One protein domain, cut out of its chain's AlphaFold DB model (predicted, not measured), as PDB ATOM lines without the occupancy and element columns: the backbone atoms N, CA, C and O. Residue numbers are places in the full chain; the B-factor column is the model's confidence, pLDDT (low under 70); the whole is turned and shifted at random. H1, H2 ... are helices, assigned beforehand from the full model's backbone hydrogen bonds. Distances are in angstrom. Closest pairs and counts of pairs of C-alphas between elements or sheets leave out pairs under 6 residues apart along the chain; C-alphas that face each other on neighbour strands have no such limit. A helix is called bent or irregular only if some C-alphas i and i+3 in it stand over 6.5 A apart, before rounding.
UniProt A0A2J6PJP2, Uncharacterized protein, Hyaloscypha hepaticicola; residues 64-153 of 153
ATOM      1  N   ILE A  64      12.436 -25.866 -16.310       80.12
ATOM      2  CA  ILE A  64      13.150 -26.570 -17.379       80.12
ATOM      3  C   ILE A  64      14.662 -26.429 -17.135       80.12
ATOM      4  O   ILE A  64      15.131 -25.313 -16.887       80.12
ATOM      5  N   PRO A  65      15.457 -27.514 -17.205       81.06
ATOM      6  CA  PRO A  65      16.902 -27.430 -17.024       81.06
ATOM      7  C   PRO A  65      17.552 -26.584 -18.127       81.06
ATOM      8  O   PRO A  65      17.199 -26.695 -19.302       81.06
ATOM      9  N   ILE A  66      18.562 -25.786 -17.764       80.75
ATOM     10  CA  ILE A  66      19.305 -24.903 -18.689       80.75
ATOM     11  C   ILE A  66      19.836 -25.667 -19.910       80.75
ATOM     12  O   ILE A  66      19.804 -25.156 -21.029       80.75
ATOM     13  N   THR A  67      20.248 -26.920 -19.718       77.31
ATOM     14  CA  THR A  67      20.727 -27.803 -20.785       77.31
ATOM     15  C   THR A  67      19.716 -27.942 -21.929       77.31
ATOM     16  O   THR A  67      20.113 -27.946 -23.092       77.31
ATOM     17  N   ALA A  68      18.411 -27.986 -21.637       78.25
ATOM     18  CA  ALA A  68      17.378 -28.085 -22.668       78.25
ATOM     19  C   ALA A  68      17.320 -26.826 -23.549       78.25
ATOM     20  O   ALA A  68      17.218 -26.935 -24.770       78.25
ATOM     21  N   TYR A  69      17.478 -25.634 -22.963       80.12
ATOM     22  CA  TYR A  69      17.545 -24.382 -23.724       80.12
ATOM     23  C   TYR A  69      18.765 -24.337 -24.649       80.12
ATOM     24  O   TYR A  69      18.656 -23.901 -25.797       80.12
ATOM     25  N   VAL A  70      19.914 -24.834 -24.184       82.50
ATOM     26  CA  VAL A  70      21.139 -24.913 -24.995       82.50
ATOM     27  C   VAL A  70      20.967 -25.887 -26.161       82.50
ATOM     28  O   VAL A  70      21.358 -25.559 -27.279       82.50
ATOM     29  N   PHE A  71      20.323 -27.039 -25.951       76.94
ATOM     30  CA  PHE A  71      20.000 -27.959 -27.047       76.94
ATOM     31  C   PHE A  71      19.101 -27.306 -28.097       76.94
ATOM     32  O   PHE A  71      19.407 -27.376 -29.289       76.94
ATOM     33  N   CYS A  72      18.039 -26.614 -27.674       80.31
ATOM     34  CA  CYS A  72      17.182 -25.865 -28.590       80.31
ATOM     35  C   CYS A  72      17.970 -24.801 -29.368       80.31
ATOM     36  O   CYS A  72      17.781 -24.664 -30.576       80.31
ATOM     37  N   PHE A  73      18.886 -24.089 -28.707       83.56
ATOM     38  CA  PHE A  73      19.718 -23.073 -29.346       83.56
ATOM     39  C   PHE A  73      20.684 -23.667 -30.377       83.56
ATOM     40  O   PHE A  73      20.723 -23.201 -31.511       83.56
ATOM     41  N   VAL A  74      21.412 -24.734 -30.037       84.62
ATOM     42  CA  VAL A  74      22.326 -25.413 -30.972       84.62
ATOM     43  C   VAL A  74      21.563 -25.935 -32.190       84.62
ATOM     44  O   VAL A  74      22.007 -25.750 -33.322       84.62
ATOM     45  N   LYS A  75      20.374 -26.513 -31.983       80.12
ATOM     46  CA  LYS A  75      19.503 -26.960 -33.077       80.12
ATOM     47  C   LYS A  75      18.993 -25.818 -33.945       80.12
ATOM     48  O   LYS A  75      18.937 -25.945 -35.168       80.12
ATOM     49  N   PHE A  76      18.671 -24.684 -33.336       81.88
ATOM     50  CA  PHE A  76      18.327 -23.481 -34.076       81.88
ATOM     51  C   PHE A  76      19.517 -22.959 -34.892       81.88
ATOM     52  O   PHE A  76      19.352 -22.644 -36.067       81.88
ATOM     53  N   CYS A  77      20.722 -22.930 -34.320       85.19
ATOM     54  CA  CYS A  77      21.943 -22.535 -35.021       85.19
ATOM     55  C   CYS A  77      22.287 -23.476 -36.180       85.19
ATOM     56  O   CYS A  77      22.734 -22.999 -37.220       85.19
ATOM     57  N   GLU A  78      22.047 -24.780 -36.040       82.56
ATOM     58  CA  GLU A  78      22.204 -25.762 -37.118       82.56
ATOM     59  C   GLU A  78      21.308 -25.389 -38.311       82.56
ATOM     60  O   GLU A  78      21.779 -25.178 -39.433       82.56
ATOM     61  N   ARG A  79      20.011 -25.204 -38.035       79.12
ATOM     62  CA  ARG A  79      19.014 -24.812 -39.034       79.12
ATOM     63  C   ARG A  79      19.333 -23.438 -39.639       79.12
ATOM     64  O   ARG A  79      19.242 -23.253 -40.851       79.12
ATOM     65  N   GLY A  80      19.731 -22.483 -38.802       81.19
ATOM     66  CA  GLY A  80      20.049 -21.110 -39.184       81.19
ATOM     67  C   GLY A  80      21.294 -21.014 -40.062       81.19
ATOM     68  O   GLY A  80      21.267 -20.337 -41.089       81.19
ATOM     69  N   SER A  81      22.358 -21.743 -39.720       82.94
ATOM     70  CA  SER A  81      23.608 -21.755 -40.491       82.94
ATOM     71  C   SER A  81      23.393 -22.334 -41.889       82.94
ATOM     72  O   SER A  81      23.902 -21.782 -42.867       82.94
ATOM     73  N   TYR A  82      22.564 -23.379 -42.005       77.25
ATOM     74  CA  TYR A  82      22.182 -23.955 -43.295       77.25
ATOM     75  C   TYR A  82      21.494 -22.919 -44.193       77.25
ATOM     76  O   TYR A  82      21.938 -22.664 -45.318       77.25
ATOM     77  N   TYR A  83      20.433 -22.276 -43.700       82.00
ATOM     78  CA  TYR A  83      19.677 -21.323 -44.513       82.00
ATOM     79  C   TYR A  83      20.463 -20.042 -44.813       82.00
ATOM     80  O   TYR A  83      20.354 -19.513 -45.919       82.00
ATOM     81  N   SER A  84      21.305 -19.582 -43.881       83.00
ATOM     82  CA  SER A  84      22.124 -18.380 -44.064       83.00
ATOM     83  C   SER A  84      23.204 -18.558 -45.135       83.00
ATOM     84  O   SER A  84      23.450 -17.640 -45.915       83.00
ATOM     85  N   ALA A  85      23.867 -19.716 -45.186       81.12
ATOM     86  CA  ALA A  85      24.987 -19.928 -46.103       81.12
ATOM     87  C   ALA A  85      24.541 -20.356 -47.512       81.12
ATOM     88  O   ALA A  85      25.191 -20.000 -48.496       81.12
ATOM     89  N   THR A  86      23.413 -21.066 -47.633       80.56
ATOM     90  CA  THR A  86      22.960 -21.668 -48.902       80.56
ATOM     91  C   THR A  86      22.818 -20.644 -50.036       80.56
ATOM     92  O   THR A  86      23.316 -20.860 -51.143       80.56
ATOM     93  N   GLY A  87      22.183 -19.496 -49.776       80.75
ATOM     94  CA  GLY A  87      21.985 -18.463 -50.799       80.75
ATOM     95  C   GLY A  87      23.289 -17.786 -51.235       80.75
ATOM     96  O   GLY A  87      23.498 -17.540 -52.423       80.75
ATOM     97  N   VAL A  88      24.191 -17.518 -50.286       81.00
ATOM     98  CA  VAL A  88      25.473 -16.850 -50.561       81.00
ATOM     99  C   VAL A  88      26.403 -17.772 -51.346       81.00
ATOM    100  O   VAL A  88      26.953 -17.347 -52.358       81.00
ATOM    101  N   ILE A  89      26.519 -19.041 -50.945       81.75
ATOM    102  CA  ILE A  89      27.357 -20.040 -51.627       81.75
ATOM    103  C   ILE A  89      26.839 -20.298 -53.047       81.75
ATOM    104  O   ILE A  89      27.620 -20.298 -53.997       81.75
ATOM    105  N   SER A  90      25.521 -20.435 -53.221       81.44
ATOM    106  CA  SER A  90      24.922 -20.623 -54.547       81.44
ATOM    107  C   SER A  90      25.236 -19.455 -55.489       81.44
ATOM    108  O   SER A  90      25.652 -19.661 -56.632       81.44
ATOM    109  N   ASN A  91      25.118 -18.216 -55.007       81.69
ATOM    110  CA  ASN A  91      25.463 -17.030 -55.791       81.69
ATOM    111  C   ASN A  91      26.970 -16.923 -56.071       81.69
ATOM    112  O   ASN A  91      27.360 -16.548 -57.178       81.69
ATOM    113  N   PHE A  92      27.804 -17.306 -55.101       83.25
ATOM    114  CA  PHE A  92      29.261 -17.321 -55.219       83.25
ATOM    115  C   PHE A  92      29.758 -18.261 -56.319       83.25
ATOM    116  O   PHE A  92      30.619 -17.876 -57.115       83.25
ATOM    117  N   VAL A  93      29.179 -19.462 -56.389       83.00
ATOM    118  CA  VAL A  93      29.532 -20.490 -57.375       83.00
ATOM    119  C   VAL A  93      29.000 -20.136 -58.765       83.00
ATOM    120  O   VAL A  93      29.743 -20.231 -59.736       83.00
ATOM    121  N   ASN A  94      27.744 -19.690 -58.871       82.81
ATOM    122  CA  ASN A  94      27.065 -19.502 -60.160       82.81
ATOM    123  C   ASN A  94      27.538 -18.306 -60.977       82.81
ATOM    124  O   ASN A  94      27.485 -18.310 -62.206       82.81
ATOM    125  N   ARG A  95      27.892 -17.218 -60.299       79.44
ATOM    126  CA  ARG A  95      28.083 -15.921 -60.944       79.44
ATOM    127  C   ARG A  95      29.568 -15.577 -60.962       79.44
ATOM    128  O   ARG A  95      30.311 -15.903 -60.038       79.44
ATOM    129  N   LYS A  96      29.999 -14.949 -62.054       78.12
ATOM    130  CA  LYS A  96      31.369 -14.447 -62.221       78.12
ATOM    131  C   LYS A  96      31.591 -13.229 -61.329       78.12
ATOM    132  O   LYS A  96      30.627 -12.546 -60.992       78.12
ATOM    133  N   LEU A  97      32.854 -12.957 -61.000       79.94
ATOM    134  CA  LEU A  97      33.262 -11.771 -60.243       79.94
ATOM    135  C   LEU A  97      32.596 -10.485 -60.781       79.94
ATOM    136  O   LEU A  97      32.626 -10.249 -61.994       79.94
ATOM    137  N   PRO A  98      32.031  -9.635 -59.905       72.56
ATOM    138  CA  PRO A  98      31.489  -8.344 -60.309       72.56
ATOM    139  C   PRO A  98      32.606  -7.429 -60.836       72.56
ATOM    140  O   PRO A  98      33.676  -7.311 -60.233       72.56
ATOM    141  N   VAL A  99      32.354  -6.785 -61.979       69.00
ATOM    142  CA  VAL A  99      33.328  -5.944 -62.693       69.00
ATOM    143  C   VAL A  99      33.605  -4.661 -61.899       69.00
ATOM    144  O   VAL A  99      32.669  -3.988 -61.473       69.00
ATOM    145  N   GLY A 100      34.882  -4.307 -61.716       65.50
ATOM    146  CA  GLY A 100      35.286  -3.043 -61.080       65.50
ATOM    147  C   GLY A 100      35.468  -3.087 -59.559       65.50
ATOM    148  O   GLY A 100      35.192  -2.096 -58.884       65.50
ATOM    149  N   LYS A 101      35.913  -4.220 -58.989       60.72
ATOM    150  CA  LYS A 101      36.047  -4.358 -57.533       60.72
ATOM    151  C   LYS A 101      37.229  -5.208 -57.051       60.72
ATOM    152  O   LYS A 101      37.980  -5.753 -57.846       60.72
ATOM    153  N   ASN A 102      37.361  -5.320 -55.726       65.38
ATOM    154  CA  ASN A 102      38.478  -5.872 -54.941       65.38
ATOM    155  C   ASN A 102      38.907  -7.333 -55.220       65.38
ATOM    156  O   ASN A 102      39.719  -7.850 -54.468       65.38
ATOM    157  N   GLY A 103      38.358  -8.023 -56.222       68.50
ATOM    158  CA  GLY A 103      38.725  -9.406 -56.567       68.50
ATOM    159  C   GLY A 103      38.202 -10.498 -55.619       68.50
ATOM    160  O   GLY A 103      38.237 -11.668 -55.977       68.50
ATOM    161  N   TYR A 104      37.648 -10.139 -54.454       71.00
ATOM    162  CA  TYR A 104      37.144 -11.085 -53.438       71.00
ATOM    163  C   TYR A 104      35.644 -11.423 -53.568       71.00
ATOM    164  O   TYR A 104      35.076 -12.083 -52.703       71.00
ATOM    165  N   GLY A 105      34.967 -10.935 -54.610       71.25
ATOM    166  CA  GLY A 105      33.574 -11.291 -54.914       71.25
ATOM    167  C   GLY A 105      32.477 -10.567 -54.123       71.25
ATOM    168  O   GLY A 105      31.296 -10.826 -54.336       71.25
ATOM    169  N   ALA A 106      32.812  -9.611 -53.254       78.38
ATOM    170  CA  ALA A 106      31.821  -8.714 -52.643       78.38
ATOM    171  C   ALA A 106      31.345  -7.648 -53.658       78.38
ATOM    172  O   ALA A 106      32.178  -7.188 -54.428       78.38
ATOM    173  N   PRO A 107      30.108  -7.119 -53.618       75.06
ATOM    174  CA  PRO A 107      29.630  -6.074 -54.543       75.06
ATOM    175  C   PRO A 107      30.036  -4.638 -54.143       75.06
ATOM    176  O   PRO A 107      30.171  -4.374 -52.942       75.06
ATOM    177  N   PRO A 108      30.287  -3.707 -55.095       75.31
ATOM    178  CA  PRO A 108      30.613  -2.291 -54.836       75.31
ATOM    179  C   PRO A 108      29.694  -1.672 -53.782       75.31
ATOM    180  O   PRO A 108      28.479  -1.880 -53.833       75.31
ATOM    181  N   LYS A 109      30.256  -0.912 -52.827       75.88
ATOM    182  CA  LYS A 109      29.435  -0.161 -51.863       75.88
ATOM    183  C   LYS A 109      28.485   0.745 -52.661       75.88
ATOM    184  O   LYS A 109      28.938   1.431 -53.570       75.88
ATOM    185  N   GLY A 110      27.188   0.707 -52.353       75.19
ATOM    186  CA  GLY A 110      26.170   1.488 -53.071       75.19
ATOM    187  C   GLY A 110      25.629   0.851 -54.357       75.19
ATOM    188  O   GLY A 110      24.883   1.506 -55.075       75.19
ATOM    189  N   THR A 111      25.956  -0.412 -54.656       74.75
ATOM    190  CA  THR A 111      25.374  -1.134 -55.803       74.75
ATOM    191  C   THR A 111      24.502  -2.304 -55.358       74.75
ATOM    192  O   THR A 111      24.820  -2.988 -54.389       74.75
ATOM    193  N   GLN A 112      23.425  -2.576 -56.102       77.94
ATOM    194  CA  GLN A 112      22.566  -3.759 -55.913       77.94
ATOM    195  C   GLN A 112      23.129  -5.024 -56.592       77.94
ATOM    196  O   GLN A 112      22.391  -5.946 -56.935       77.94
ATOM    197  N   GLN A 113      24.439  -5.071 -56.846       72.88
ATOM    198  CA  GLN A 113      25.054  -6.249 -57.448       72.88
ATOM    199  C   GLN A 113      25.126  -7.392 -56.429       72.88
ATOM    200  O   GLN A 113      25.329  -7.178 -55.235       72.88
ATOM    201  N   THR A 114      24.966  -8.628 -56.896       77.81
ATOM    202  CA  THR A 114      25.033  -9.820 -56.039       77.81
ATOM    203  C   THR A 114      26.483 -10.268 -55.841       77.81
ATOM    204  O   THR A 114      27.253 -10.330 -56.803       77.81
ATOM    205  N   ALA A 115      26.848 -10.623 -54.606       78.62
ATOM    206  CA  ALA A 115      28.159 -11.193 -54.295       78.62
ATOM    207  C   ALA A 115      28.398 -12.495 -55.083       78.62
ATOM    208  O   ALA A 115      27.510 -13.346 -55.155       78.62
ATOM    209  N   SER A 116      29.563 -12.618 -55.725       79.00
ATOM    210  CA  SER A 116      29.849 -13.677 -56.701       79.00
ATOM    211  C   SER A 116      31.332 -13.795 -57.068       79.00
ATOM    212  O   SER A 116      32.042 -12.796 -56.976       79.00
ATOM    213  N   ALA A 117      31.819 -14.981 -57.476       80.81
ATOM    214  CA  ALA A 117      33.232 -15.147 -57.848       80.81
ATOM    215  C   ALA A 117      33.531 -16.186 -58.943       80.81
ATOM    216  O   ALA A 117      34.218 -15.858 -59.909       80.81
ATOM    217  N   LEU A 118      33.059 -17.429 -58.810       80.38
ATOM    218  CA  LEU A 118      33.606 -18.557 -59.583       80.38
ATOM    219  C   LEU A 118      33.036 -18.687 -61.002       80.38
ATOM    220  O   LEU A 118      33.717 -19.205 -61.882       80.38
ATOM    221  N   GLY A 119      31.808 -18.223 -61.251       77.88
ATOM    222  CA  GLY A 119      31.193 -18.287 -62.583       77.88
ATOM    223  C   GLY A 119      31.005 -19.695 -63.155       77.88
ATOM    224  O   GLY A 119      31.022 -19.853 -64.377       77.88
ATOM    225  N   LEU A 120      30.864 -20.698 -62.288       81.56
ATOM    226  CA  LEU A 120      30.596 -22.089 -62.644       81.56
ATOM    227  C   LEU A 120      29.118 -22.300 -62.998       81.56
ATOM    228  O   LEU A 120      28.259 -21.450 -62.767       81.56
ATOM    229  N   ALA A 121      28.813 -23.462 -63.574       76.62
ATOM    230  CA  ALA A 121      27.459 -23.802 -63.986       76.62
ATOM    231  C   ALA A 121      26.498 -23.961 -62.793       76.62
ATOM    232  O   ALA A 121      26.863 -24.474 -61.731       76.62
ATOM    233  N   GLN A 122      25.217 -23.652 -63.029       70.94
ATOM    234  CA  GLN A 122      24.123 -23.875 -62.071       70.94
ATOM    235  C   GLN A 122      24.051 -25.302 -61.540       70.94
ATOM    236  O   GLN A 122      23.678 -25.503 -60.387       70.94
ATOM    237  N   VAL A 123      24.451 -26.274 -62.353       71.56
ATOM    238  CA  VAL A 123      24.481 -27.687 -61.972       71.56
ATOM    239  C   VAL A 123      25.467 -27.931 -60.823       71.56
ATOM    240  O   VAL A 123      25.130 -28.627 -59.872       71.56
ATOM    241  N   ILE A 124      26.626 -27.267 -60.852       70.06
ATOM    242  CA  ILE A 124      27.672 -27.375 -59.826       70.06
ATOM    243  C   ILE A 124      27.252 -26.645 -58.543       70.06
ATOM    244  O   ILE A 124      27.433 -27.157 -57.446       70.06
ATOM    245  N   SER A 125      26.608 -25.476 -58.631       65.75
ATOM    246  CA  SER A 125      26.072 -24.831 -57.415       65.75
ATOM    247  C   SER A 125      25.019 -25.681 -56.707       65.75
ATOM    248  O   SER A 125      24.915 -25.656 -55.482       65.75
ATOM    249  N   ARG A 126      24.234 -26.449 -57.477       64.12
ATOM    250  CA  ARG A 126      23.158 -27.273 -56.936       64.12
ATOM    251  C   ARG A 126      23.689 -28.491 -56.196       64.12
ATOM    252  O   ARG A 126      23.031 -28.886 -55.237       64.12
ATOM    253  N   SER A 127      24.840 -29.035 -56.595       64.31
ATOM    254  CA  SER A 127      25.502 -30.128 -55.872       64.31
ATOM    255  C   SER A 127      26.092 -29.676 -54.534       64.31
ATOM    256  O   SER A 127      26.142 -30.473 -53.611       64.31
ATOM    257  N   TYR A 128      26.441 -28.394 -54.372       62.75
ATOM    258  CA  TYR A 128      26.825 -27.832 -53.066       62.75
ATOM    259  C   TYR A 128      25.636 -27.528 -52.142       62.75
ATOM    260  O   TYR A 128      25.845 -27.069 -51.017       62.75
ATOM    261  N   ASN A 129      24.384 -27.761 -52.566       60.62
ATOM    262  CA  ASN A 129      23.277 -27.732 -51.613       60.62
ATOM    263  C   ASN A 129      23.504 -28.853 -50.601       60.62
ATOM    264  O   ASN A 129      23.422 -30.027 -50.953       60.62
ATOM    265  N   LEU A 130      23.756 -28.454 -49.356       54.75
ATOM    266  CA  LEU A 130      24.143 -29.241 -48.183       54.75
ATOM    267  C   LEU A 130      23.126 -30.323 -47.739       54.75
ATOM    268  O   LEU A 130      23.016 -30.612 -46.548       54.75
ATOM    269  N   ARG A 131      22.359 -30.935 -48.649       56.50
ATOM    270  CA  ARG A 131      21.479 -32.066 -48.321       56.50
ATOM    271  C   ARG A 131      22.263 -33.252 -47.756       56.50
ATOM    272  O   ARG A 131      21.739 -33.933 -46.888       56.50
ATOM    273  N   GLU A 132      23.512 -33.417 -48.179       56.75
ATOM    274  CA  GLU A 132      24.419 -34.474 -47.713       56.75
ATOM    275  C   GLU A 132      25.027 -34.160 -46.328       56.75
ATOM    276  O   GLU A 132      25.118 -35.034 -45.474       56.75
ATOM    277  N   ILE A 133      25.294 -32.882 -46.027       54.28
ATOM    278  CA  ILE A 133      25.846 -32.449 -44.724       54.28
ATOM    279  C   ILE A 133      24.770 -32.437 -43.616       54.28
ATOM    280  O   ILE A 133      25.059 -32.700 -42.449       54.28
ATOM    281  N   GLN A 134      23.505 -32.159 -43.954       53.47
ATOM    282  CA  GLN A 134      22.395 -32.206 -42.991       53.47
ATOM    283  C   GLN A 134      21.999 -33.639 -42.591       53.47
ATOM    284  O   GLN A 134      21.549 -33.833 -41.462       53.47
ATOM    285  N   SER A 135      22.162 -34.647 -43.460       57.19
ATOM    286  CA  SER A 135      21.866 -36.043 -43.089       57.19
ATOM    287  C   SER A 135      22.839 -36.595 -42.047       57.19
ATOM    288  O   SER A 135      22.402 -37.279 -41.122       57.19
ATOM    289  N   GLU A 136      24.125 -36.249 -42.137       56.09
ATOM    290  CA  GLU A 136      25.131 -36.687 -41.159       56.09
ATOM    291  C   GLU A 136      24.965 -35.982 -39.810       56.09
ATOM    292  O   GLU A 136      24.919 -36.643 -38.773       56.09
ATOM    293  N   LEU A 137      24.733 -34.664 -39.802       54.91
ATOM    294  CA  LEU A 137      24.491 -33.915 -38.560       54.91
ATOM    295  C   LEU A 137      23.201 -34.329 -37.841       54.91
ATOM    296  O   LEU A 137      23.151 -34.311 -36.606       54.91
ATOM    297  N   ARG A 138      22.160 -34.723 -38.587       60.34
ATOM    298  CA  ARG A 138      20.912 -35.215 -37.995       60.34
ATOM    299  C   ARG A 138      21.103 -36.574 -37.324       60.34
ATOM    300  O   ARG A 138      20.634 -36.740 -36.203       60.34
ATOM    301  N   SER A 139      21.856 -37.486 -37.945       58.56
ATOM    302  CA  SER A 139      22.207 -38.773 -37.326       58.56
ATOM    303  C   SER A 139      23.087 -38.595 -36.082       58.56
ATOM    304  O   SER A 139      22.825 -39.211 -35.050       58.56
ATOM    305  N   ASP A 140      24.088 -37.714 -36.139       56.19
ATOM    306  CA  ASP A 140      25.032 -37.512 -35.032       56.19
ATOM    307  C   ASP A 140      24.425 -36.797 -33.827       56.19
ATOM    308  O   ASP A 140      24.799 -37.069 -32.684       56.19
ATOM    309  N   CYS A 141      23.482 -35.883 -34.052       51.56
ATOM    310  CA  CYS A 141      22.784 -35.243 -32.946       51.56
ATOM    311  C   CYS A 141      21.782 -36.179 -32.271       51.56
ATOM    312  O   CYS A 141      21.677 -36.133 -31.049       51.56
ATOM    313  N   ASP A 142      21.079 -37.024 -33.029       57.12
ATOM    314  CA  ASP A 142      20.175 -38.017 -32.441       57.12
ATOM    315  C   ASP A 142      20.966 -39.056 -31.626       57.12
ATOM    316  O   ASP A 142      20.578 -39.379 -30.503       57.12
ATOM    317  N   LYS A 143      22.138 -39.488 -32.120       55.81
ATOM    318  CA  LYS A 143      23.065 -40.356 -31.371       55.81
ATOM    319  C   LYS A 143      23.584 -39.692 -30.093       55.81
ATOM    320  O   LYS A 143      23.450 -40.260 -29.016       55.81
ATOM    321  N   ARG A 144      24.087 -38.453 -30.165       56.91
ATOM    322  CA  ARG A 144      24.634 -37.770 -28.977       56.91
ATOM    323  C   ARG A 144      23.582 -37.389 -27.932       56.91
ATOM    324  O   ARG A 144      23.903 -37.334 -26.748       56.91
ATOM    325  N   VAL A 145      22.335 -37.134 -28.332       54.62
ATOM    326  CA  VAL A 145      21.223 -36.924 -27.387       54.62
ATOM    327  C   VAL A 145      20.835 -38.231 -26.681       54.62
ATOM    328  O   VAL A 145      20.481 -38.194 -25.498       54.62
ATOM    329  N   MET A 146      20.931 -39.382 -27.357       51.50
ATOM    330  CA  MET A 146      20.791 -40.699 -26.723       51.50
ATOM    331  C   MET A 146      21.943 -40.977 -25.743       51.50
ATOM    332  O   MET A 146      21.681 -41.326 -24.593       51.50
ATOM    333  N   ASP A 147      23.190 -40.713 -26.140       48.44
ATOM    334  CA  ASP A 147      24.371 -40.971 -25.300       48.44
ATOM    335  C   ASP A 147      24.372 -40.139 -24.003       48.44
ATOM    336  O   ASP A 147      24.710 -40.644 -22.932       48.44
ATOM    337  N   LEU A 148      23.926 -38.874 -24.051       50.44
ATOM    338  CA  LEU A 148      23.865 -38.023 -22.853       50.44
ATOM    339  C   LEU A 148      22.763 -38.439 -21.860       50.44
ATOM    340  O   LEU A 148      22.886 -38.175 -20.661       50.44
ATOM    341  N   ASN A 149      21.688 -39.071 -22.349       50.38
ATOM    342  CA  ASN A 149      20.657 -39.677 -21.497       50.38
ATOM    343  C   ASN A 149      21.142 -40.993 -20.869       50.38
ATOM    344  O   ASN A 149      20.680 -41.335 -19.784       50.38
ATOM    345  N   TYR A 150      22.064 -41.710 -21.521       44.88
ATOM    346  CA  TYR A 150      22.647 -42.952 -21.005       44.88
ATOM    347  C   TYR A 150      23.719 -42.701 -19.931       44.88
ATOM    348  O   TYR A 150      23.871 -43.507 -19.028       44.88
ATOM    349  N   TYR A 151      24.429 -41.568 -19.986       37.84
ATOM    350  CA  TYR A 151      25.454 -41.207 -18.991       37.84
ATOM    351  C   TYR A 151      24.892 -40.589 -17.690       37.84
ATOM    352  O   TYR A 151      25.610 -40.479 -16.703       37.84
ATOM    353  N   ASN A 152      23.620 -40.163 -17.674       42.84
ATOM    354  CA  ASN A 152      22.933 -39.638 -16.477       42.84
ATOM    355  C   ASN A 152      21.961 -40.651 -15.835       42.84
ATOM    356  O   ASN A 152      21.111 -40.256 -15.035       42.84
ATOM    357  N   ARG A 153      22.061 -41.935 -16.193       41.06
ATOM    358  CA  ARG A 153      21.355 -43.049 -15.551       41.06
ATOM    359  C   ARG A 153      22.389 -43.998 -14.948       41.06
ATOM    360  O   ARG A 153      22.089 -44.553 -13.872       41.06
TER     361      ARG A 153
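AT A GLANCE: This is residues 64 to 153 of the 153 residues of an uncharacterized protein of Hyaloscypha hepaticicola (UniProt A0A2J6PJP2). Picture a long, open, narrow U of helices: the bent helix H1 makes one limb, short H2 and then long H3 make the other and run back the opposite way, and the long loop of residues 95 to 121 gathers at the closed end. The limbs meet at that end, where H1b and H2 touch, while H1a and H3 are only near each other and the tips of both limbs stick out free, at residues 64 to 70 and 146 to 153. The printed part has 90 residues, with three named helices in the order H1, H2, H3 and no named strand; its class is all helix. It is extended, with a radius of gyration of the C-alphas of 19.0 A and spans of 62 by 29 by 16 A.

HOW THE PARTS SIT: Begin with the longest helix, H1, residues 66 to 94: by its hydrogen bonds it was assigned as one helix, but it is bent, with C-alphas 84 and 87 standing 6.7 A apart. Read it as two arms, H1a, residues 66 to 84, and H1b, residues 87 to 94, whose lines stand at a shallow tilt of 31 degrees. Look next at H2, residues 122 to 127, which touches H1b; the closest C-alphas, those of Ser 90 and Ser 125, are 5.2 A apart. H1b and H2 run opposite ways at a steep tilt of 54 degrees. H3, residues 131 to 150, touches no helix, but H3 and H1a are near each other, with 11 pairs of C-alphas within 10 A and no pair within 8 A. H2 is apart from H1a and from H3, and H1b is apart from H3. Along the backbones of H1a, H1b and H2, every O i to N i+4 pair is within hydrogen-bond range; in H3, 14 of 16 are.

IN THESE COORDINATES: Find C-alpha 66 at (19.305, -24.903, -18.689); from there H1a runs 26.4 A to C-alpha 84 at (22.124, -18.380, -44.064). H1b goes on for 10.7 A from Gly 87 to Asn 94. H2 spans 8.9 A from Gln 122 to Ser 127. H3 covers 29.4 A from Arg 131 to Tyr 150, and its last C-alpha is at (22.647, -42.952, -21.005).

THE WHOLE: The two C-alphas farthest apart, those of Gly 100 and Arg 153, are 62.2 A apart. The printed part has no cut and ends at residue 153, the chain's last. The link from H1 to H2, 27 residues, is long; the link from H2 to H3, 3 residues, is tight. The mean pLDDT of the printed part is 70.3, and look for values under 70 at residues 99 to 103 and 125 to 153; the mean in H3 is 54.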